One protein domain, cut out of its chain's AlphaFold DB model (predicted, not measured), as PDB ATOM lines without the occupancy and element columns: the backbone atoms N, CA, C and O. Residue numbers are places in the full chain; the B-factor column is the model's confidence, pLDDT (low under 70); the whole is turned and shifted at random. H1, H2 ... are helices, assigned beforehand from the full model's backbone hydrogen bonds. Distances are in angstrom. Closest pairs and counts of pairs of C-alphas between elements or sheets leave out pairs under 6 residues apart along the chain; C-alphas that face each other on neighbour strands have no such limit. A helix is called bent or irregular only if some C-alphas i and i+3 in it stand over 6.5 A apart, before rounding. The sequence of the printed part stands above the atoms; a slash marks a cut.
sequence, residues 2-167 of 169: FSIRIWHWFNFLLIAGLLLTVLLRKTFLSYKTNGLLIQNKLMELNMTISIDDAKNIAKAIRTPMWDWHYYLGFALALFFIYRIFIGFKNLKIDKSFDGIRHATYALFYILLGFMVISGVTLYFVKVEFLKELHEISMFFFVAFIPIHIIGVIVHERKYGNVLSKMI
ATOM      1  N   PHE A   2     493.300  -8.643 598.799       56.12
ATOM      2  CA  PHE A   2     492.478  -8.307 597.620       56.12
ATOM      3  C   PHE A   2     491.700  -6.974 597.731       56.12
ATOM      4  O   PHE A   2     491.818  -6.103 596.871       56.12
ATOM      5  N   SER A   3     491.011  -6.744 598.858       70.56
ATOM      6  CA  SER A   3     490.243  -5.509 599.102       70.56
ATOM      7  C   SER A   3     491.084  -4.219 599.109       70.56
ATOM      8  O   SER A   3     490.564  -3.167 598.747       70.56
ATOM      9  N   ILE A   4     492.370  -4.275 599.480       77.75
ATOM     10  CA  ILE A   4     493.237  -3.082 599.557       77.75
ATOM     11  C   ILE A   4     493.674  -2.636 598.157       77.75
ATOM     12  O   ILE A   4     493.756  -1.439 597.892       77.75
ATOM     13  N   ARG A   5     493.916  -3.586 597.246       84.25
ATOM     14  CA  ARG A   5     494.350  -3.302 595.869       84.25
ATOM     15  C   ARG A   5     493.235  -2.674 595.049       84.25
ATOM     16  O   ARG A   5     493.456  -1.645 594.421       84.25
ATOM     17  N   ILE A   6     492.033  -3.252 595.109       83.88
ATOM     18  CA  ILE A   6     490.852  -2.684 594.444       83.88
ATOM     19  C   ILE A   6     490.610  -1.270 594.956       83.88
ATOM     20  O   ILE A   6     490.457  -0.349 594.161       83.88
ATOM     21  N   TRP A   7     490.647  -1.087 596.279       85.69
ATOM     22  CA  TRP A   7     490.500   0.232 596.873       85.69
ATOM     23  C   TRP A   7     491.549   1.219 596.344       85.69
ATOM     24  O   TRP A   7     491.192   2.327 595.954       85.69
ATOM     25  N   HIS A   8     492.820   0.815 596.277       89.69
ATOM     26  CA  HIS A   8     493.899   1.658 595.763       89.69
ATOM     27  C   HIS A   8     493.657   2.084 594.309       89.69
ATOM     28  O   HIS A   8     493.676   3.278 594.020       89.69
ATOM     29  N   TRP A   9     493.378   1.137 593.409       92.25
ATOM     30  CA  TRP A   9     493.168   1.435 591.991       92.25
ATOM     31  C   TRP A   9     491.918   2.282 591.746       92.25
ATOM     32  O   TRP A   9     491.970   3.225 590.961       92.25
ATOM     33  N   PHE A  10     490.821   2.022 592.461       92.06
ATOM     34  CA  PHE A  10     489.632   2.876 592.385       92.06
ATOM     35  C   PHE A  10     489.915   4.297 592.878       92.06
ATOM     36  O   PHE A  10     489.519   5.254 592.218       92.06
ATOM     37  N   ASN A  11     490.637   4.461 593.993       93.31
ATOM     38  CA  ASN A  11     491.021   5.794 594.473       93.31
ATOM     39  C   ASN A  11     491.911   6.513 593.462       93.31
ATOM     40  O   ASN A  11     491.686   7.687 593.188       93.31
ATOM     41  N   PHE A  12     492.884   5.811 592.876       95.25
ATOM     42  CA  PHE A  12     493.729   6.368 591.827       95.25
ATOM     43  C   PHE A  12     492.897   6.871 590.640       95.25
ATOM     44  O   PHE A  12     493.069   8.016 590.234       95.25
ATOM     45  N   LEU A  13     491.958   6.064 590.131       97.00
ATOM     46  CA  LEU A  13     491.096   6.454 589.011       97.00
ATOM     47  C   LEU A  13     490.201   7.654 589.347       97.00
ATOM     48  O   LEU A  13     490.085   8.574 588.537       97.00
ATOM     49  N   LEU A  14     489.608   7.680 590.544       97.88
ATOM     50  CA  LEU A  14     488.766   8.792 590.995       97.88
ATOM     51  C   LEU A  14     489.568  10.091 591.128       97.88
ATOM     52  O   LEU A  14     489.154  11.124 590.603       97.88
ATOM     53  N   ILE A  15     490.736  10.044 591.777       97.88
ATOM     54  CA  ILE A  15     491.604  11.218 591.944       97.88
ATOM     55  C   ILE A  15     492.130  11.685 590.581       97.88
ATOM     56  O   ILE A  15     492.083  12.877 590.290       97.88
ATOM     57  N   ALA A  16     492.577  10.772 589.715       97.75
ATOM     58  CA  ALA A  16     493.036  11.118 588.372       97.75
ATOM     59  C   ALA A  16     491.922  11.773 587.534       97.75
ATOM     60  O   ALA A  16     492.166  12.786 586.881       97.75
ATOM     61  N   GLY A  17     490.689  11.258 587.600       98.19
ATOM     62  CA  GLY A  17     489.527  11.863 586.943       98.19
ATOM     63  C   GLY A  17     489.174  13.251 587.495       98.19
ATOM     64  O   GLY A  17     488.913  14.183 586.731       98.19
ATOM     65  N   LEU A  18     489.229  13.435 588.818       98.50
ATOM     66  CA  LEU A  18     489.039  14.742 589.461       98.50
ATOM     67  C   LEU A  18     490.109  15.755 589.032       98.50
ATOM     68  O   LEU A  18     489.787  16.902 588.731       98.50
ATOM     69  N   LEU A  19     491.371  15.340 588.932       97.94
ATOM     70  CA  LEU A  19     492.440  16.200 588.421       97.94
ATOM     71  C   LEU A  19     492.248  16.527 586.937       97.94
ATOM     72  O   LEU A  19     492.428  17.677 586.536       97.94
ATOM     73  N   LEU A  20     491.832  15.549 586.127       97.62
ATOM     74  CA  LEU A  20     491.574  15.742 584.702       97.62
ATOM     75  C   LEU A  20     490.468  16.777 584.462       97.62
ATOM     76  O   LEU A  20     490.639  17.675 583.641       97.62
ATOM     77  N   THR A  21     489.358  16.704 585.196       97.81
ATOM     78  CA  THR A  21     488.261  17.685 585.079       97.81
ATOM     79  C   THR A  21     488.716  19.108 585.433       97.81
ATOM     80  O   THR A  21     488.385  20.069 584.732       97.81
ATOM     81  N   VAL A  22     489.552  19.267 586.466       96.50
ATOM     82  CA  VAL A  22     490.139  20.568 586.828       96.50
ATOM     83  C   VAL A  22     491.104  21.072 585.755       96.50
ATOM     84  O   VAL A  22     491.045  22.251 585.391       96.50
ATOM     85  N   LEU A  23     491.950  20.190 585.217       96.25
ATOM     86  CA  LEU A  23     492.862  20.509 584.120       96.25
ATOM     87  C   LEU A  23     492.073  21.013 582.913       96.25
ATOM     88  O   LEU A  23     492.329  22.123 582.452       96.25
ATOM     89  N   LEU A  24     491.060  20.261 582.472       96.75
ATOM     90  CA  LEU A  24     490.195  20.646 581.359       96.75
ATOM     91  C   LEU A  24     489.551  22.014 581.601       96.75
ATOM     92  O   LEU A  24     489.571  22.859 580.712       96.75
ATOM     93  N   ARG A  25     489.036  22.285 582.808       96.06
ATOM     94  CA  ARG A  25     488.417  23.581 583.146       96.06
ATOM     95  C   ARG A  25     489.384  24.761 583.071       96.06
ATOM     96  O   ARG A  25     488.954  25.865 582.727       96.06
ATOM     97  N   LYS A  26     490.643  24.560 583.470       94.44
ATOM     98  CA  LYS A  26     491.677  25.606 583.505       94.44
ATOM     99  C   LYS A  26     492.334  25.827 582.143       94.44
ATOM    100  O   LYS A  26     492.777  26.941 581.884       94.44
ATOM    101  N   THR A  27     492.374  24.805 581.289       95.19
ATOM    102  CA  THR A  27     493.018  24.859 579.974       95.19
ATOM    103  C   THR A  27     491.975  24.863 578.853       95.19
ATOM    104  O   THR A  27     491.428  25.916 578.522       95.19
ATOM    105  N   PHE A  28     491.662  23.693 578.299       95.06
ATOM    106  CA  PHE A  28     490.881  23.503 577.080       95.06
ATOM    107  C   PHE A  28     489.472  24.106 577.158       95.06
ATOM    108  O   PHE A  28     489.008  24.720 576.206       95.06
ATOM    109  N   LEU A  29     488.813  24.011 578.314       96.81
ATOM    110  CA  LEU A  29     487.451  24.494 578.571       96.81
ATOM    111  C   LEU A  29     487.424  25.809 579.371       96.81
ATOM    112  O   LEU A  29     486.448  26.117 580.065       96.81
ATOM    113  N   SER A  30     488.494  26.608 579.291       97.19
ATOM    114  CA  SER A  30     488.528  27.949 579.881       97.19
ATOM    115  C   SER A  30     487.423  28.821 579.285       97.19
ATOM    116  O   SER A  30     487.408  29.085 578.083       97.19
ATOM    117  N   TYR A  31     486.514  29.319 580.125       97.50
ATOM    118  CA  TYR A  31     485.405  30.165 579.667       97.50
ATOM    119  C   TYR A  31     485.876  31.513 579.099       97.50
ATOM    120  O   TYR A  31     485.158  32.129 578.319       97.50
ATOM    121  N   LYS A  32     487.070  31.980 579.491       97.25
ATOM    122  CA  LYS A  32     487.652  33.233 578.992       97.25
ATOM    123  C   LYS A  32     488.115  33.057 577.547       97.25
ATOM    124  O   LYS A  32     487.684  33.799 576.675       97.25
ATOM    125  N   THR A  33     488.936  32.037 577.306       97.75
ATOM    126  CA  THR A  33     489.493  31.734 575.983       97.75
ATOM    127  C   THR A  33     488.404  31.281 575.016       97.75
ATOM    128  O   THR A  33     488.305  31.809 573.915       97.75
ATOM    129  N   ASN A  34     487.536  30.360 575.446       98.00
ATOM    130  CA  ASN A  34     486.442  29.882 574.603       98.00
ATOM    131  C   ASN A  34     485.380  30.958 574.362       98.00
ATOM    132  O   ASN A  34     484.831  31.013 573.272       98.00
ATOM    133  N   GLY A  35     485.116  31.846 575.328       98.19
ATOM    134  CA  GLY A  35     484.206  32.975 575.119       98.19
ATOM    135  C   GLY A  35     484.697  33.914 574.014       98.19
ATOM    136  O   GLY A  35     483.926  34.272 573.131       98.19
ATOM    137  N   LEU A  36     485.993  34.246 574.011       97.94
ATOM    138  CA  LEU A  36     486.607  35.031 572.933       97.94
ATOM    139  C   LEU A  36     486.555  34.295 571.587       97.94
ATOM    140  O   LEU A  36     486.204  34.891 570.574       97.94
ATOM    141  N   LEU A  37     486.853  32.992 571.576       98.00
ATOM    142  CA  LEU A  37     486.784  32.175 570.363       98.00
ATOM    143  C   LEU A  37     485.369  32.155 569.761       98.00
ATOM    144  O   LEU A  37     485.219  32.346 568.556       98.00
ATOM    145  N   ILE A  38     484.344  31.956 570.595       98.00
ATOM    146  CA  ILE A  38     482.934  31.958 570.182       98.00
ATOM    147  C   ILE A  38     482.546  33.321 569.607       98.00
ATOM    148  O   ILE A  38     481.957  33.375 568.531       98.00
ATOM    149  N   GLN A  39     482.900  34.415 570.291       98.25
ATOM    150  CA  GLN A  39     482.606  35.766 569.814       98.25
ATOM    151  C   GLN A  39     483.232  36.021 568.436       98.25
ATOM    152  O   GLN A  39     482.528  36.436 567.518       98.25
ATOM    153  N   ASN A  40     484.521  35.717 568.276       98.06
ATOM    154  CA  ASN A  40     485.234  35.923 567.015       98.06
ATOM    155  C   ASN A  40     484.610  35.110 565.873       98.06
ATOM    156  O   ASN A  40     484.395  35.637 564.786       98.06
ATOM    157  N   LYS A  41     484.256  33.844 566.129       97.88
ATOM    158  CA  LYS A  41     483.631  32.976 565.122       97.88
ATOM    159  C   LYS A  41     482.234  33.437 564.716       97.88
ATOM    160  O   LYS A  41     481.874  33.287 563.557       97.88
ATOM    161  N   LEU A  42     481.458  34.017 565.629       97.19
ATOM    162  CA  LEU A  42     480.157  34.600 565.291       97.19
ATOM    163  C   LEU A  42     480.308  35.902 564.492       97.19
ATOM    164  O   LEU A  42     479.577  36.099 563.524       97.19
ATOM    165  N   MET A  43     481.301  36.737 564.815       96.00
ATOM    166  CA  MET A  43     481.602  37.946 564.039       96.00
ATOM    167  C   MET A  43     482.009  37.626 562.594       96.00
ATOM    168  O   MET A  43     481.552  38.304 561.679       96.00
ATOM    169  N   GLU A  44     482.791  36.561 562.372       97.06
ATOM    170  CA  GLU A  44     483.114  36.051 561.023       97.06
ATOM    171  C   GLU A  44     481.858  35.659 560.216       97.06
ATOM    172  O   GLU A  44     481.867  35.705 558.989       97.06
ATOM    173  N   LEU A  45     480.765  35.306 560.899       97.19
ATOM    174  CA  LEU A  45     479.470  34.956 560.306       97.19
ATOM    175  C   LEU A  45     478.509  36.154 560.211       97.19
ATOM    176  O   LEU A  45     477.318  35.964 559.969       97.19
ATOM    177  N   ASN A  46     478.999  37.384 560.406       96.56
ATOM    178  CA  ASN A  46     478.199  38.612 560.491       96.56
ATOM    179  C   ASN A  46     477.154  38.600 561.625       96.56
ATOM    180  O   ASN A  46     476.167  39.335 561.576       96.56
ATOM    181  N   MET A  47     477.368  37.786 562.663       96.00
ATOM    182  CA  MET A  47     476.551  37.768 563.874       96.00
ATOM    183  C   MET A  47     477.260  38.538 564.988       96.00
ATOM    184  O   MET A  47     478.417  38.273 565.318       96.00
ATOM    185  N   THR A  48     476.564  39.485 565.609       94.62
ATOM    186  CA  THR A  48     477.094  40.234 566.752       94.62
ATOM    187  C   THR A  48     476.627  39.607 568.061       94.62
ATOM    188  O   THR A  48     475.470  39.224 568.221       94.62
ATOM    189  N   ILE A  49     477.546  39.479 569.018       96.56
ATOM    190  CA  ILE A  49     477.257  38.993 570.368       96.56
ATOM    191  C   ILE A  49     478.150  39.720 571.372       96.56
ATOM    192  O   ILE A  49     479.314  40.033 571.089       96.56
ATOM    193  N   SER A  50     477.616  39.980 572.565       97.62
ATOM    194  CA  SER A  50     478.420  40.509 573.660       97.62
ATOM    195  C   SER A  50     479.445  39.465 574.129       97.62
ATOM    196  O   SER A  50     479.227  38.251 574.053       97.62
ATOM    197  N   ILE A  51     480.582  39.924 574.654       97.44
ATOM    198  CA  ILE A  51     481.594  39.013 575.206       97.44
ATOM    199  C   ILE A  51     481.064  38.255 576.434       97.44
ATOM    200  O   ILE A  51     481.504  37.141 576.720       97.44
ATOM    201  N   ASP A  52     480.115  38.832 577.168       97.94
ATOM    202  CA  ASP A  52     479.553  38.199 578.356       97.94
ATOM    203  C   ASP A  52     478.571  37.083 577.999       97.94
ATOM    204  O   ASP A  52     478.635  36.011 578.607       97.94
ATOM    205  N   ASP A  53     477.780  37.252 576.939       97.94
ATOM    206  CA  ASP A  53     476.939  36.178 576.403       97.94
ATOM    207  C   ASP A  53     477.792  35.049 575.820       97.94
ATOM    208  O   ASP A  53     477.567  33.877 576.126       97.94
ATOM    209  N   ALA A  54     478.860  35.377 575.086       98.19
ATOM    210  CA  ALA A  54     479.798  34.375 574.581       98.19
ATOM    211  C   ALA A  54     480.490  33.593 575.721       98.19
ATOM    212  O   ALA A  54     480.619  32.366 575.665       98.19
ATOM    213  N   LYS A  55     480.877  34.269 576.813       98.38
ATOM    214  CA  LYS A  55     481.376  33.607 578.035       98.38
ATOM    215  C   LYS A  55     480.308  32.738 578.695       98.38
ATOM    216  O   LYS A  55     480.662  31.713 579.279       98.38
ATOM    217  N   ASN A  56     479.036  33.127 578.663       98.25
ATOM    218  CA  ASN A  56     477.948  32.320 579.213       98.25
ATOM    219  C   ASN A  56     477.737  31.037 578.397       98.25
ATOM    220  O   ASN A  56     477.635  29.967 578.997       98.25
ATOM    221  N   ILE A  57     477.827  31.105 577.066       97.81
ATOM    222  CA  ILE A  57     477.850  29.916 576.197       97.81
ATOM    223  C   ILE A  57     479.049  29.023 576.548       97.81
ATOM    224  O   ILE A  57     478.891  27.827 576.790       97.81
ATOM    225  N   ALA A  58     480.249  29.595 576.685       98.00
ATOM    226  CA  ALA A  58     481.436  28.831 577.078       98.00
ATOM    227  C   ALA A  58     481.298  28.173 578.467       98.00
ATOM    228  O   ALA A  58     481.769  27.053 578.685       98.00
ATOM    229  N   LYS A  59     480.637  28.840 579.426       98.12
ATOM    230  CA  LYS A  59     480.307  28.243 580.730       98.12
ATOM    231  C   LYS A  59     479.326  27.078 580.576       98.12
ATOM    232  O   LYS A  59     479.518  26.072 581.254       98.12
ATOM    233  N   ALA A  60     478.327  27.188 579.701       97.94
ATOM    234  CA  ALA A  60     477.379  26.108 579.437       97.94
ATOM    235  C   ALA A  60     478.090  24.866 578.871       97.94
ATOM    236  O   ALA A  60     477.904  23.776 579.402       97.94
ATOM    237  N   ILE A  61     479.006  25.038 577.907       97.00
ATOM    238  CA  ILE A  61     479.792  23.937 577.311       97.00
ATOM    239  C   ILE A  61     480.574  23.142 578.368       97.00
ATOM    240  O   ILE A  61     480.622  21.916 578.324       97.00
ATOM    241  N   ARG A  62     481.188  23.822 579.345       95.88
ATOM    242  CA  ARG A  62     481.988  23.150 580.386       95.88
ATOM    243  C   ARG A  62     481.170  22.612 581.566       95.88
ATOM    244  O   ARG A  62     481.746  21.932 582.411       95.88
ATOM    245  N   THR A  63     479.886  22.960 581.672       96.50
ATOM    246  CA  THR A  63     479.047  22.596 582.830       96.50
ATOM    247  C   THR A  63     478.871  21.080 582.960       96.50
ATOM    248  O   THR A  63     479.208  20.579 584.030       96.50
ATOM    249  N   PRO A  64     478.528  20.320 581.898       96.94
ATOM    250  CA  PRO A  64     478.400  18.863 581.996       96.94
ATOM    251  C   PRO A  64     479.670  18.163 582.497       96.94
ATOM    252  O   PRO A  64     479.611  17.228 583.287       96.94
ATOM    253  N   MET A  65     480.850  18.632 582.079       97.00
ATOM    254  CA  MET A  65     482.129  18.115 582.584       97.00
ATOM    255  C   MET A  65     482.308  18.414 584.081       97.00
ATOM    256  O   MET A  65     482.847  17.594 584.820       97.00
ATOM    257  N   TRP A  66     481.847  19.575 584.547       97.56
ATOM    258  CA  TRP A  66     481.910  19.924 585.963       97.56
ATOM    259  C   TRP A  66     480.910  19.126 586.810       97.56
ATOM    260  O   TRP A  66     481.208  18.818 587.960       97.56
ATOM    261  N   ASP A  67     479.788  18.692 586.238       97.38
ATOM    262  CA  ASP A  67     478.883  17.750 586.908       97.38
ATOM    263  C   ASP A  67     479.575  16.403 587.162       97.38
ATOM    264  O   ASP A  67     479.491  15.853 588.261       97.38
ATOM    265  N   TRP A  68     480.383  15.928 586.205       98.19
ATOM    266  CA  TRP A  68     481.250  14.765 586.420       98.19
ATOM    267  C   TRP A  68     482.265  14.975 587.545       98.19
ATOM    268  O   TRP A  68     482.540  14.033 588.286       98.19
ATOM    269  N   HIS A  69     482.788  16.191 587.730       98.44
ATOM    270  CA  HIS A  69     483.643  16.499 588.878       98.44
ATOM    271  C   HIS A  69     482.900  16.254 590.202       98.44
ATOM    272  O   HIS A  69     483.455  15.638 591.113       98.44
ATOM    273  N   TYR A  70     481.624  16.646 590.300       98.06
ATOM    274  CA  TYR A  70     480.810  16.361 591.483       98.06
ATOM    275  C   TYR A  70     480.551  14.865 591.663       98.06
ATOM    276  O   TYR A  70     480.751  14.349 592.762       98.06
ATOM    277  N   TYR A  71     480.163  14.145 590.607       98.38
ATOM    278  CA  TYR A  71     479.901  12.703 590.696       98.38
ATOM    279  C   TYR A  71     481.135  11.917 591.148       98.38
ATOM    280  O   TYR A  71     481.044  11.079 592.047       98.38
ATOM    281  N   LEU A  72     482.306  12.230 590.586       98.50
ATOM    282  CA  LEU A  72     483.575  11.629 591.000       98.50
ATOM    283  C   LEU A  72     483.936  12.006 592.443       98.50
ATOM    284  O   LEU A  72     484.422  11.159 593.192       98.50
ATOM    285  N   GLY A  73     483.665  13.248 592.854       98.31
ATOM    286  CA  GLY A  73     483.902  13.726 594.216       98.31
ATOM    287  C   GLY A  73     483.048  12.993 595.252       98.31
ATOM    288  O   GLY A  73     483.572  12.525 596.263       98.31
ATOM    289  N   PHE A  74     481.753  12.813 594.981       98.38
ATOM    290  CA  PHE A  74     480.860  12.036 595.843       98.38
ATOM    291  C   PHE A  74     481.240  10.554 595.882       98.38
ATOM    292  O   PHE A  74     481.247   9.955 596.959       98.38
ATOM    293  N   ALA A  75     481.621   9.965 594.745       97.81
ATOM    294  CA  ALA A  75     482.139   8.600 594.718       97.81
ATOM    295  C   ALA A  75     483.395   8.467 595.596       97.81
ATOM    296  O   ALA A  75     483.474   7.565 596.430       97.81
ATOM    297  N   LEU A  76     484.344   9.403 595.487       97.75
ATOM    298  CA  LEU A  76     485.543   9.426 596.326       97.75
ATOM    299  C   LEU A  76     485.200   9.571 597.814       97.75
ATOM    300  O   LEU A  76     485.781   8.868 598.637       97.75
ATOM    301  N   ALA A  77     484.221  10.411 598.160       97.62
ATOM    302  CA  ALA A  77     483.750  10.570 599.532       97.62
ATOM    303  C   ALA A  77     483.214   9.254 600.120       97.62
ATOM    304  O   ALA A  77     483.613   8.852 601.215       97.62
ATOM    305  N   LEU A  78     482.368   8.537 599.371       95.31
ATOM    306  CA  LEU A  78     481.833   7.237 599.787       95.31
ATOM    307  C   LEU A  78     482.948   6.197 599.975       95.31
ATOM    308  O   LEU A  78     482.997   5.509 601.000       95.31
ATOM    309  N   PHE A  79     483.891   6.116 599.031       93.12
ATOM    310  CA  PHE A  79     485.042   5.210 599.125       93.12
ATOM    311  C   PHE A  79     485.988   5.559 600.282       93.12
ATOM    312  O   PHE A  79     486.602   4.661 600.871       93.12
ATOM    313  N   PHE A  80     486.109   6.842 600.627       93.31
ATOM    314  CA  PHE A  80     486.903   7.310 601.758       93.31
ATOM    315  C   PHE A  80     486.253   6.942 603.099       93.31
ATOM    316  O   PHE A  80     486.925   6.395 603.974       93.31
ATOM    317  N   ILE A  81     484.936   7.125 603.242       92.50
ATOM    318  CA  ILE A  81     484.185   6.688 604.433       92.50
ATOM    319  C   ILE A  81     484.305   5.170 604.617       92.50
ATOM    320  O   ILE A  81     484.640   4.693 605.705       92.50
ATOM    321  N   TYR A  82     484.116   4.404 603.540       89.81
ATOM    322  CA  TYR A  82     484.302   2.953 603.556       89.81
ATOM    323  C   TYR A  82     485.718   2.557 604.010       89.81
ATOM    324  O   TYR A  82     485.895   1.639 604.818       89.81
ATOM    325  N   ARG A  83     486.745   3.286 603.552       87.31
ATOM    326  CA  ARG A  83     488.138   3.047 603.951       87.31
ATOM    327  C   ARG A  83     488.373   3.261 605.434       87.31
ATOM    328  O   ARG A  83     489.075   2.450 606.043       87.31
ATOM    329  N   ILE A  84     487.823   4.342 605.980       88.31
ATOM    330  CA  ILE A  84     487.913   4.677 607.401       88.31
ATOM    331  C   ILE A  84     487.279   3.554 608.227       88.31
ATOM    332  O   ILE A  84     487.923   3.028 609.134       88.31
ATOM    333  N   PHE A  85     486.077   3.107 607.852       86.56
ATOM    334  CA  PHE A  85     485.375   2.017 608.533       86.56
ATOM    335  C   PHE A  85     486.193   0.715 608.576       86.56
ATOM    336  O   PHE A  85     486.324   0.087 609.627       86.56
ATOM    337  N   ILE A  86     486.810   0.323 607.455       83.94
ATOM    338  CA  ILE A  86     487.695  -0.855 607.408       83.94
ATOM    339  C   ILE A  86     488.993  -0.633 608.188       83.94
ATOM    340  O   ILE A  86     489.510  -1.573 608.793       83.94
ATOM    341  N   GLY A  87     489.539   0.585 608.156       79.44
ATOM    342  CA  GLY A  87     490.751   0.955 608.883       79.44
ATOM    343  C   GLY A  87     490.594   0.769 610.389       79.44
ATOM    344  O   GLY A  87     491.432   0.114 611.000       79.44
ATOM    345  N   PHE A  88     489.483   1.243 610.956       77.56
ATOM    346  CA  PHE A  88     489.182   1.074 612.380       77.56
ATOM    347  C   PHE A  88     489.063  -0.395 612.797       77.56
ATOM    348  O   PHE A  88     489.592  -0.777 613.836       77.56
ATOM    349  N   LYS A  89     488.442  -1.246 611.970       75.00
ATOM    350  CA  LYS A  89     488.325  -2.688 612.259       75.00
ATOM    351  C   LYS A  89     489.663  -3.432 612.261       75.00
ATOM    352  O   LYS A  89     489.758  -4.499 612.852       75.00
ATOM    353  N   ASN A  90     490.676  -2.895 611.584       69.19
ATOM    354  CA  ASN A  90     491.966  -3.553 611.376       69.19
ATOM    355  C   ASN A  90     493.126  -2.790 612.024       69.19
ATOM    356  O   ASN A  90     494.263  -2.916 611.565       69.19
ATOM    357  N   LEU A  91     492.851  -1.987 613.057       65.62
ATOM    358  CA  LEU A  91     493.877  -1.222 613.750       65.62
ATOM    359  C   LEU A  91     494.884  -2.192 614.391       65.62
ATOM    360  O   LEU A  91     494.608  -2.830 615.404       65.62
ATOM    361  N   LYS A  92     496.053  -2.334 613.770       65.31
ATOM    362  CA  LYS A  92     497.195  -3.052 614.333       65.31
ATOM    363  C   LYS A  92     498.241  -2.014 614.696       65.31
ATOM    364  O   LYS A  92     498.640  -1.228 613.841       65.31
ATOM    365  N   ILE A  93     498.661  -2.004 615.957       59.81
ATOM    366  CA  ILE A  93     499.786  -1.183 616.402       59.81
ATOM    367  C   ILE A  93     501.051  -1.863 615.877       59.81
ATOM    368  O   ILE A  93     501.497  -2.866 616.434       59.81
ATOM    369  N   ASP A  94     501.576  -1.362 614.761       60.19
ATOM    370  CA  ASP A  94     502.884  -1.777 614.267       60.19
ATOM    371  C   ASP A  94     503.972  -1.167 615.161       60.19
ATOM    372  O   ASP A  94     503.944   0.023 615.477       60.19
ATOM    373  N   LYS A  95     504.913  -2.002 615.605       58.38
ATOM    374  CA  LYS A  95     506.064  -1.594 616.425       58.38
ATOM    375  C   LYS A  95     507.261  -1.163 615.564       58.38
ATOM    376  O   LYS A  95     508.254  -0.685 616.105       58.38
ATOM    377  N   SER A  96     507.186  -1.339 614.243       62.09
ATOM    378  CA  SER A  96     508.198  -0.923 613.272       62.09
ATOM    379  C   SER A  96     507.952   0.518 612.812       62.09
ATOM    380  O   SER A  96     507.037   0.796 612.040       62.09
ATOM    381  N   PHE A  97     508.778   1.461 613.275       58.44
ATOM    382  CA  PHE A  97     508.685   2.860 612.856       58.44
ATOM    383  C   PHE A  97     509.601   3.136 611.658       58.44
ATOM    384  O   PHE A  97     510.779   3.443 611.817       58.44
ATOM    385  N   ASP A  98     509.061   3.061 610.441       72.31
ATOM    386  CA  ASP A  98     509.670   3.733 609.287       72.31
ATOM    387  C   ASP A  98     509.053   5.128 609.142       72.31
ATOM    388  O   ASP A  98     507.970   5.286 608.568       72.31
ATOM    389  N   GLY A  99     509.723   6.136 609.705       73.38
ATOM    390  CA  GLY A  99     509.168   7.482 609.847       73.38
ATOM    391  C   GLY A  99     508.742   8.134 608.530       73.38
ATOM    392  O   GLY A  99     507.709   8.797 608.493       73.38
ATOM    393  N   ILE A 100     509.465   7.909 607.427       79.12
ATOM    394  CA  ILE A 100     509.181   8.579 606.145       79.12
ATOM    395  C   ILE A 100     507.948   7.972 605.470       79.12
ATOM    396  O   ILE A 100     507.068   8.703 604.999       79.12
ATOM    397  N   ARG A 101     507.858   6.635 605.435       78.25
ATOM    398  CA  ARG A 101     506.706   5.939 604.839       78.25
ATOM    399  C   ARG A 101     505.421   6.233 605.607       78.25
ATOM    400  O   ARG A 101     504.404   6.549 604.989       78.25
ATOM    401  N   HIS A 102     505.483   6.200 606.937       80.25
ATOM    402  CA  HIS A 102     504.335   6.516 607.786       80.25
ATOM    403  C   HIS A 102     503.922   7.987 607.671       80.25
ATOM    404  O   HIS A 102     502.730   8.261 607.537       80.25
ATOM    405  N   ALA A 103     504.876   8.925 607.642       85.75
ATOM    406  CA  ALA A 103     504.576  10.348 607.484       85.75
ATOM    407  C   ALA A 103     503.920  10.656 606.132       85.75
ATOM    408  O   ALA A 103     502.920  11.367 606.083       85.75
ATOM    409  N   THR A 104     504.427  10.075 605.041       87.06
ATOM    410  CA  THR A 104     503.864  10.289 603.698       87.06
ATOM    411  C   THR A 104     502.458   9.698 603.588       87.06
ATOM    412  O   THR A 104     501.562  10.328 603.026       87.06
ATOM    413  N   TYR A 105     502.238   8.514 604.168       87.31
ATOM    414  CA  TYR A 105     500.911   7.906 604.253       87.31
ATOM    415  C   TYR A 105     499.948   8.777 605.071       87.31
ATOM    416  O   TYR A 105     498.858   9.089 604.599       87.31
ATOM    417  N   ALA A 106     500.346   9.226 606.264       89.56
ATOM    418  CA  ALA A 106     499.515  10.087 607.103       89.56
ATOM    419  C   ALA A 106     499.164  11.405 606.398       89.56
ATOM    420  O   ALA A 106     497.991  11.771 606.333       89.56
ATOM    421  N   LEU A 107     500.158  12.069 605.799       93.25
ATOM    422  CA  LEU A 107     499.967  13.311 605.052       93.25
ATOM    423  C   LEU A 107     498.982  13.129 603.893       93.25
ATOM    424  O   LEU A 107     498.064  13.932 603.742       93.25
ATOM    425  N   PHE A 108     499.125  12.048 603.118       94.31
ATOM    426  CA  PHE A 108     498.202  11.731 602.029       94.31
ATOM    427  C   PHE A 108     496.755  11.619 602.525       94.31
ATOM    428  O   PHE A 108     495.863  12.220 601.932       94.31
ATOM    429  N   TYR A 109     496.505  10.891 603.618       92.88
ATOM    430  CA  TYR A 109     495.145  10.703 604.140       92.88
ATOM    431  C   TYR A 109     494.559  11.960 604.785       92.88
ATOM    432  O   TYR A 109     493.360  12.193 604.645       92.88
ATOM    433  N   ILE A 110     495.377  12.774 605.457       95.44
ATOM    434  CA  ILE A 110     494.941  14.062 606.012       95.44
ATOM    435  C   ILE A 110     494.498  14.989 604.878       95.44
ATOM    436  O   ILE A 110     493.387  15.517 604.912       95.44
ATOM    437  N   LEU A 111     495.326  15.136 603.842       97.50
ATOM    438  CA  LEU A 111     495.002  15.986 602.697       97.50
ATOM    439  C   LEU A 111     493.843  15.422 601.873       97.50
ATOM    440  O   LEU A 111     492.991  16.184 601.425       97.50
ATOM    441  N   LEU A 112     493.746  14.099 601.713       97.12
ATOM    442  CA  LEU A 112     492.612  13.467 601.037       97.12
ATOM    443  C   LEU A 112     491.308  13.706 601.803       97.12
ATOM    444  O   LEU A 112     490.303  14.076 601.199       97.12
ATOM    445  N   GLY A 113     491.334  13.555 603.130       97.69
ATOM    446  CA  GLY A 113     490.197  13.864 603.990       97.69
ATOM    447  C   GLY A 113     489.780  15.328 603.872       97.69
ATOM    448  O   GLY A 113     488.598  15.611 603.680       97.69
ATOM    449  N   PHE A 114     490.748  16.249 603.886       98.38
ATOM    450  CA  PHE A 114     490.486  17.665 603.638       98.38
ATOM    451  C   PHE A 114     489.827  17.894 602.268       98.38
ATOM    452  O   PHE A 114     488.799  18.567 602.208       98.38
ATOM    453  N   MET A 115     490.353  17.319 601.180       98.31
ATOM    454  CA  MET A 115     489.793  17.472 599.828       98.31
ATOM    455  C   MET A 115     488.358  16.950 599.727       98.31
ATOM    456  O   MET A 115     487.503  17.613 599.142       98.31
ATOM    457  N   VAL A 116     488.077  15.789 600.324       98.19
ATOM    458  CA  VAL A 116     486.733  15.197 600.354       98.19
ATOM    459  C   VAL A 116     485.760  16.100 601.112       98.19
ATOM    460  O   VAL A 116     484.712  16.459 600.579       98.19
ATOM    461  N   ILE A 117     486.112  16.504 602.336       98.19
ATOM    462  CA  ILE A 117     485.234  17.315 603.191       98.19
ATOM    463  C   ILE A 117     484.994  18.688 602.562       98.19
ATOM    464  O   ILE A 117     483.848  19.125 602.454       98.19
ATOM    465  N   SER A 118     486.055  19.361 602.114       98.25
ATOM    466  CA  SER A 118     485.945  20.676 601.477       98.25
ATOM    467  C   SER A 118     485.165  20.612 600.163       98.25
ATOM    468  O   SER A 118     484.301  21.455 599.947       98.25
ATOM    469  N   GLY A 119     485.382  19.593 599.324       97.81
ATOM    470  CA  GLY A 119     484.657  19.421 598.061       97.81
ATOM    471  C   GLY A 119     483.158  19.195 598.262       97.81
ATOM    472  O   GLY A 119     482.342  19.875 597.641       97.81
ATOM    473  N   VAL A 120     482.787  18.299 599.186       98.12
ATOM    474  CA  VAL A 120     481.380  18.070 599.556       98.12
ATOM    475  C   VAL A 120     480.765  19.335 600.151       98.12
ATOM    476  O   VAL A 120     479.663  19.719 599.771       98.12
ATOM    477  N   THR A 121     481.481  20.027 601.037       98.06
ATOM    478  CA  THR A 121     480.993  21.278 601.635       98.06
ATOM    479  C   THR A 121     480.731  22.335 600.567       98.06
ATOM    480  O   THR A 121     479.672  22.949 600.580       98.06
ATOM    481  N   LEU A 122     481.641  22.506 599.602       97.50
ATOM    482  CA  LEU A 122     481.521  23.491 598.522       97.50
ATOM    483  C   LEU A 122     480.364  23.222 597.556       97.50
ATOM    484  O   LEU A 122     479.893  24.158 596.904       97.50
ATOM    485  N   TYR A 123     479.897  21.975 597.470       96.81
ATOM    486  CA  TYR A 123     478.691  21.638 596.720       96.81
ATOM    487  C   TYR A 123     477.439  22.266 597.354       96.81
ATOM    488  O   TYR A 123     476.601  22.815 596.642       96.81
ATOM    489  N   PHE A 124     477.336  22.241 598.688       97.12
ATOM    490  CA  PHE A 124     476.181  22.770 599.423       97.12
ATOM    491  C   PHE A 124     476.327  24.247 599.804       97.12
ATOM    492  O   PHE A 124     475.357  25.001 599.766       97.12
ATOM    493  N   VAL A 125     477.536  24.669 600.175       95.56
ATOM    494  CA  VAL A 125     477.826  25.998 600.717       95.56
ATOM    495  C   VAL A 125     479.032  26.593 600.004       95.56
ATOM    496  O   VAL A 125     480.167  26.138 600.142       95.56
ATOM    497  N   LYS A 126     478.798  27.668 599.252       92.75
ATOM    498  CA  LYS A 126     479.847  28.366 598.505       92.75
ATOM    499  C   LYS A 126     480.606  29.319 599.427       92.75
ATOM    500  O   LYS A 126     480.190  30.457 599.619       92.75
ATOM    501  N   VAL A 127     481.726  28.851 599.974       95.25
ATOM    502  CA  VAL A 127     482.645  29.653 600.796       95.25
ATOM    503  C   VAL A 127     483.931  29.899 600.007       95.25
ATOM    504  O   VAL A 127     484.647  28.949 599.696       95.25
ATOM    505  N   GLU A 128     484.236  31.156 599.672       95.38
ATOM    506  CA  GLU A 128     485.361  31.481 598.773       95.38
ATOM    507  C   GLU A 128     486.714  31.055 599.356       95.38
ATOM    508  O   GLU A 128     487.492  30.404 598.666       95.38
ATOM    509  N   PHE A 129     486.945  31.306 600.649       96.50
ATOM    510  CA  PHE A 129     488.156  30.850 601.339       96.50
ATOM    511  C   PHE A 129     488.316  29.322 601.297       96.50
ATOM    512  O   PHE A 129     489.395  28.806 601.021       96.50
ATOM    513  N   LEU A 130     487.231  28.568 601.507       97.75
ATOM    514  CA  LEU A 130     487.274  27.105 601.437       97.75
ATOM    515  C   LEU A 130     487.560  26.616 600.013       97.75
ATOM    516  O   LEU A 130     488.267  25.628 599.832       97.75
ATOM    517  N   LYS A 131     487.031  27.314 599.003       97.12
ATOM    518  CA  LYS A 131     487.301  27.037 597.590       97.12
ATOM    519  C   LYS A 131     488.760  27.286 597.239       97.12
ATOM    520  O   LYS A 131     489.349  26.455 596.553       97.12
ATOM    521  N   GLU A 132     489.345  28.369 597.734       97.38
ATOM    522  CA  GLU A 132     490.772  28.647 597.579       97.38
ATOM    523  C   GLU A 132     491.625  27.550 598.229       97.38
ATOM    524  O   GLU A 132     492.506  26.991 597.575       97.38
ATOM    525  N   LEU A 133     491.305  27.153 599.467       97.94
ATOM    526  CA  LEU A 133     492.010  26.067 600.150       97.94
ATOM    527  C   LEU A 133     491.850  24.707 599.445       97.94
ATOM    528  O   LEU A 133     492.802  23.929 599.374       97.94
ATOM    529  N   HIS A 134     490.669  24.404 598.906       98.06
ATOM    530  CA  HIS A 134     490.434  23.196 598.110       98.06
ATOM    531  C   HIS A 134     491.272  23.210 596.821       98.06
ATOM    532  O   HIS A 134     491.912  22.222 596.466       98.06
ATOM    533  N   GLU A 135     491.312  24.352 596.134       96.88
ATOM    534  CA  GLU A 135     492.061  24.515 594.891       96.88
ATOM    535  C   GLU A 135     493.579  24.459 595.108       96.88
ATOM    536  O   GLU A 135     494.271  23.806 594.329       96.88
ATOM    537  N   ILE A 136     494.110  25.077 596.167       97.25
ATOM    538  CA  ILE A 136     495.549  25.021 596.456       97.25
ATOM    539  C   ILE A 136     495.980  23.615 596.895       97.25
ATOM    540  O   ILE A 136     497.032  23.126 596.481       97.25
ATOM    541  N   SER A 137     495.137  22.916 597.660       96.94
ATOM    542  CA  SER A 137     495.420  21.556 598.138       96.94
ATOM    543  C   SER A 137     495.492  20.537 596.999       96.94
ATOM    544  O   SER A 137     496.209  19.543 597.096       96.94
ATOM    545  N   MET A 138     494.820  20.797 595.876       96.50
ATOM    546  CA  MET A 138     494.903  19.965 594.674       96.50
ATOM    547  C   MET A 138     496.337  19.853 594.125       96.50
ATOM    548  O   MET A 138     496.718  18.781 593.649       96.50
ATOM    549  N   PHE A 139     497.172  20.893 594.264       96.44
ATOM    550  CA  PHE A 139     498.562  20.857 593.788       96.44
ATOM    551  C   PHE A 139     499.421  19.812 594.502       96.44
ATOM    552  O   PHE A 139     500.333  19.259 593.883       96.44
ATOM    553  N   PHE A 140     499.101  19.469 595.755       96.94
ATOM    554  CA  PHE A 140     499.739  18.336 596.422       96.94
ATOM    555  C   PHE A 140     499.539  17.050 595.616       96.94
ATOM    556  O   PHE A 140     500.507  16.346 595.361       96.94
ATOM    557  N   PHE A 141     498.317  16.760 595.157       97.00
ATOM    558  CA  PHE A 141     498.019  15.543 594.392       97.00
ATOM    559  C   PHE A 141     498.638  15.568 592.995       97.00
ATOM    560  O   PHE A 141     499.126  14.537 592.527       97.00
ATOM    561  N   VAL A 142     498.686  16.744 592.362       96.25
ATOM    562  CA  VAL A 142     499.380  16.943 591.080       96.25
ATOM    563  C   VAL A 142     500.862  16.587 591.185       96.25
ATOM    564  O   VAL A 142     501.387  15.963 590.271       96.25
ATOM    565  N   ALA A 143     501.533  16.937 592.287       96.31
ATOM    566  CA  ALA A 143     502.933  16.573 592.513       96.31
ATOM    567  C   ALA A 143     503.092  15.132 593.029       96.31
ATOM    568  O   ALA A 143     503.958  14.386 592.573       96.31
ATOM    569  N   PHE A 144     502.241  14.720 593.967       95.38
ATOM    570  CA  PHE A 144     502.322  13.432 594.645       95.38
ATOM    571  C   PHE A 144     502.186  12.259 593.677       95.38
ATOM    572  O   PHE A 144     502.986  11.332 593.746       95.38
ATOM    573  N   ILE A 145     501.209  12.285 592.765       95.12
ATOM    574  CA  ILE A 145     500.951  11.174 591.838       95.12
ATOM    575  C   ILE A 145     502.167  10.843 590.954       95.12
ATOM    576  O   ILE A 145     502.600   9.688 590.980       95.12
ATOM    577  N   PRO A 146     502.760  11.783 590.190       95.81
ATOM    578  CA  PRO A 146     503.920  11.472 589.360       95.81
ATOM    579  C   PRO A 146     505.133  11.068 590.200       95.81
ATOM    580  O   PRO A 146     505.801  10.098 589.849       95.81
ATOM    581  N   ILE A 147     505.389  11.731 591.336       95.62
ATOM    582  CA  ILE A 147     506.481  11.353 592.249       95.62
ATOM    583  C   ILE A 147     506.284   9.919 592.759       95.62
ATOM    584  O   ILE A 147     507.223   9.123 592.751       95.62
ATOM    585  N   HIS A 148     505.062   9.567 593.157       92.44
ATOM    586  CA  HIS A 148     504.712   8.229 593.617       92.44
ATOM    587  C   HIS A 148     504.926   7.181 592.518       92.44
ATOM    588  O   HIS A 148     505.585   6.173 592.764       92.44
ATOM    589  N   ILE A 149     504.442   7.435 591.299       93.31
ATOM    590  CA  ILE A 149     504.619   6.534 590.148       93.31
ATOM    591  C   ILE A 149     506.106   6.348 589.826       93.31
ATOM    592  O   ILE A 149     506.556   5.214 589.665       93.31
ATOM    593  N   ILE A 150     506.889   7.432 589.780       94.44
ATOM    594  CA  ILE A 150     508.342   7.367 589.563       94.44
ATOM    595  C   ILE A 150     509.000   6.525 590.660       94.44
ATOM    596  O   ILE A 150     509.791   5.636 590.352       94.44
ATOM    597  N   GLY A 151     508.640   6.749 591.927       91.06
ATOM    598  CA  GLY A 151     509.139   5.968 593.058       91.06
ATOM    599  C   GLY A 151     508.836   4.473 592.925       91.06
ATOM    600  O   GLY A 151     509.722   3.644 593.141       91.06
ATOM    601  N   VAL A 152     507.619   4.120 592.497       91.19
ATOM    602  CA  VAL A 152     507.223   2.730 592.223       91.19
ATOM    603  C   VAL A 152     508.050   2.135 591.081       91.19
ATOM    604  O   VAL A 152     508.572   1.035 591.236       91.19
ATOM    605  N   ILE A 153     508.235   2.853 589.970       93.00
ATOM    606  CA  ILE A 153     509.026   2.380 588.818       93.00
ATOM    607  C   ILE A 153     510.493   2.159 589.207       93.00
ATOM    608  O   ILE A 153     511.081   1.135 588.855       93.00
ATOM    609  N   VAL A 154     511.093   3.099 589.940       93.19
ATOM    610  CA  VAL A 154     512.479   2.987 590.419       93.19
ATOM    611  C   VAL A 154     512.632   1.778 591.341       93.19
ATOM    612  O   VAL A 154     513.576   1.001 591.187       93.19
ATOM    613  N   HIS A 155     511.694   1.578 592.271       90.06
ATOM    614  CA  HIS A 155     511.737   0.441 593.185       90.06
ATOM    615  C   HIS A 155     511.496  -0.894 592.469       90.06
ATOM    616  O   HIS A 155     512.179  -1.873 592.769       90.06
ATOM    617  N   GLU A 156     510.569  -0.948 591.508       91.75
ATOM    618  CA  GLU A 156     510.323  -2.138 590.687       91.75
ATOM    619  C   GLU A 156     511.594  -2.553 589.938       91.75
ATOM    620  O   GLU A 156     511.974  -3.716 589.970       91.75
ATOM    621  N   ARG A 157     512.315  -1.597 589.339       93.19
ATOM    622  CA  ARG A 157     513.572  -1.878 588.628       93.19
ATOM    623  C   ARG A 157     514.684  -2.393 589.539       93.19
ATOM    624  O   ARG A 157     515.504  -3.186 589.094       93.19
ATOM    625  N   LYS A 158     514.745  -1.919 590.788       91.62
ATOM    626  CA  LYS A 158     515.837  -2.245 591.717       91.62
ATOM    627  C   LYS A 158     515.602  -3.533 592.506       91.62
ATOM    628  O   LYS A 158     516.556  -4.254 592.776       91.62
ATOM    629  N   TYR A 159     514.361  -3.799 592.904       89.88
ATOM    630  CA  TYR A 159     514.034  -4.879 593.841       89.88
ATOM    631  C   TYR A 159     512.961  -5.845 593.321       89.88
ATOM    632  O   TYR A 159     512.779  -6.913 593.904       89.88
ATOM    633  N   GLY A 160     512.252  -5.484 592.246       88.31
ATOM    634  CA  GLY A 160     511.122  -6.241 591.717       88.31
ATOM    635  C   GLY A 160     509.933  -6.340 592.677       88.31
ATOM    636  O   GLY A 160     509.971  -5.924 593.838       88.31
ATOM    637  N   ASN A 161     508.858  -6.948 592.187       83.94
ATOM    638  CA  ASN A 161     507.706  -7.390 592.973       83.94
ATOM    639  C   ASN A 161     506.864  -6.300 593.664       83.94
ATOM    640  O   ASN A 161     506.089  -6.616 594.568       83.94
ATOM    641  N   VAL A 162     506.972  -5.030 593.282       83.06
ATOM    642  CA  VAL A 162     506.112  -3.962 593.820       83.06
ATOM    643  C   VAL A 162     504.807  -3.913 593.041       83.06
ATOM    644  O   VAL A 162     503.730  -3.973 593.633       83.06
ATOM    645  N   LEU A 163     504.893  -3.866 591.712       80.94
ATOM    646  CA  LEU A 163     503.727  -3.830 590.833       80.94
ATOM    647  C   LEU A 163     502.947  -5.141 590.889       80.94
ATOM    648  O   LEU A 163     501.722  -5.121 590.987       80.94
ATOM    649  N   SER A 164     503.635  -6.286 590.896       80.12
ATOM    650  CA  SER A 164     502.965  -7.584 591.011       80.12
ATOM    651  C   SER A 164     502.195  -7.699 592.328       80.12
ATOM    652  O   SER A 164     501.044  -8.114 592.288       80.12
ATOM    653  N   LYS A 165     502.721  -7.196 593.456       84.00
ATOM    654  CA  LYS A 165     501.981  -7.113 594.734       84.00
ATOM    655  C   LYS A 165     500.761  -6.195 594.694       84.00
ATOM    656  O   LYS A 165     499.912  -6.305 595.578       84.00
ATOM    657  N   MET A 166     500.666  -5.298 593.714       85.06
ATOM    658  CA  MET A 166     499.517  -4.413 593.506       85.06
ATOM    659  C   MET A 166     498.519  -4.951 592.469       85.06
ATOM    660  O   MET A 166     497.414  -4.416 592.379       85.06
ATOM    661  N   ILE A 167     498.873  -6.009 591.726       78.88
ATOM    662  CA  ILE A 167     498.073  -6.566 590.620       78.88
ATOM    663  C   ILE A 167     497.667  -8.030 590.877       78.88
ATOM    664  O   ILE A 167     496.495  -8.364 590.743       78.88
TER     665      ILE A 167
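Overview. This is residues 2 to 167 of the 169 residues of the protein "Cytochrome b/b6 domain-containing protein" of Campylobacterales bacterium (UniProt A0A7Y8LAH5). A long bent helix, H3, makes the long axis, with H1 beside its arm H3b and H2 packed on H3a; H4, hairpin partner of H5, crosses H3b, and short H6 folds back from H5. The printed part has 166 residues, with six named helices, H1 to H6 in order, and no named strand: all helix. It is loose, radius of gyration of the C-alphas 20.7 A, spanning 73 by 39 by 26 A.

Along the chain. Find H3, residues 51 to 89, assigned as one helix by its hydrogen bonds but bent: C-alphas 61 and 64 are 7.0 A apart. Its arms are H3a, 51 to 61, and H3b, 64 to 89, 38.5 A long. H1, 2 to 26, 36.7 A, begins at C-alpha 2 (492.478, -8.307, 597.620). Then find H2, 31 to 44; H4, 99 to 124, 37.8 A; H5, 128 to 159, 46.6 A; H6, 162 to 167, ending at C-alpha 167 (498.073, -6.566, 590.620).

Arrangement. H3b touches H1, closest C-alphas His 69 and Leu 18, 5.7 A, at a shallow tilt of 29 degrees, opposite ways. H3a touches H2, closest C-alphas Lys 55 and Gly 35, 4.1 A. H4's residues 113 to 123 touch H3b at a steep 49 degrees, closest C-alphas Val 116 and Ala 77, 5.6 A. H5 touches H6, closest C-alphas Glu 156 and Val 162, 5.6 A. Every O i to N i+4 pair is within hydrogen-bond range in H1, H2, H3a, H3b and H6; 21 of 22 in H4, 24 of 28 in H5.

Size, cuts and confidence. The printed part has no cut and no long link; look for pLDDT under 70 at residue 2 and residues 90 to 97.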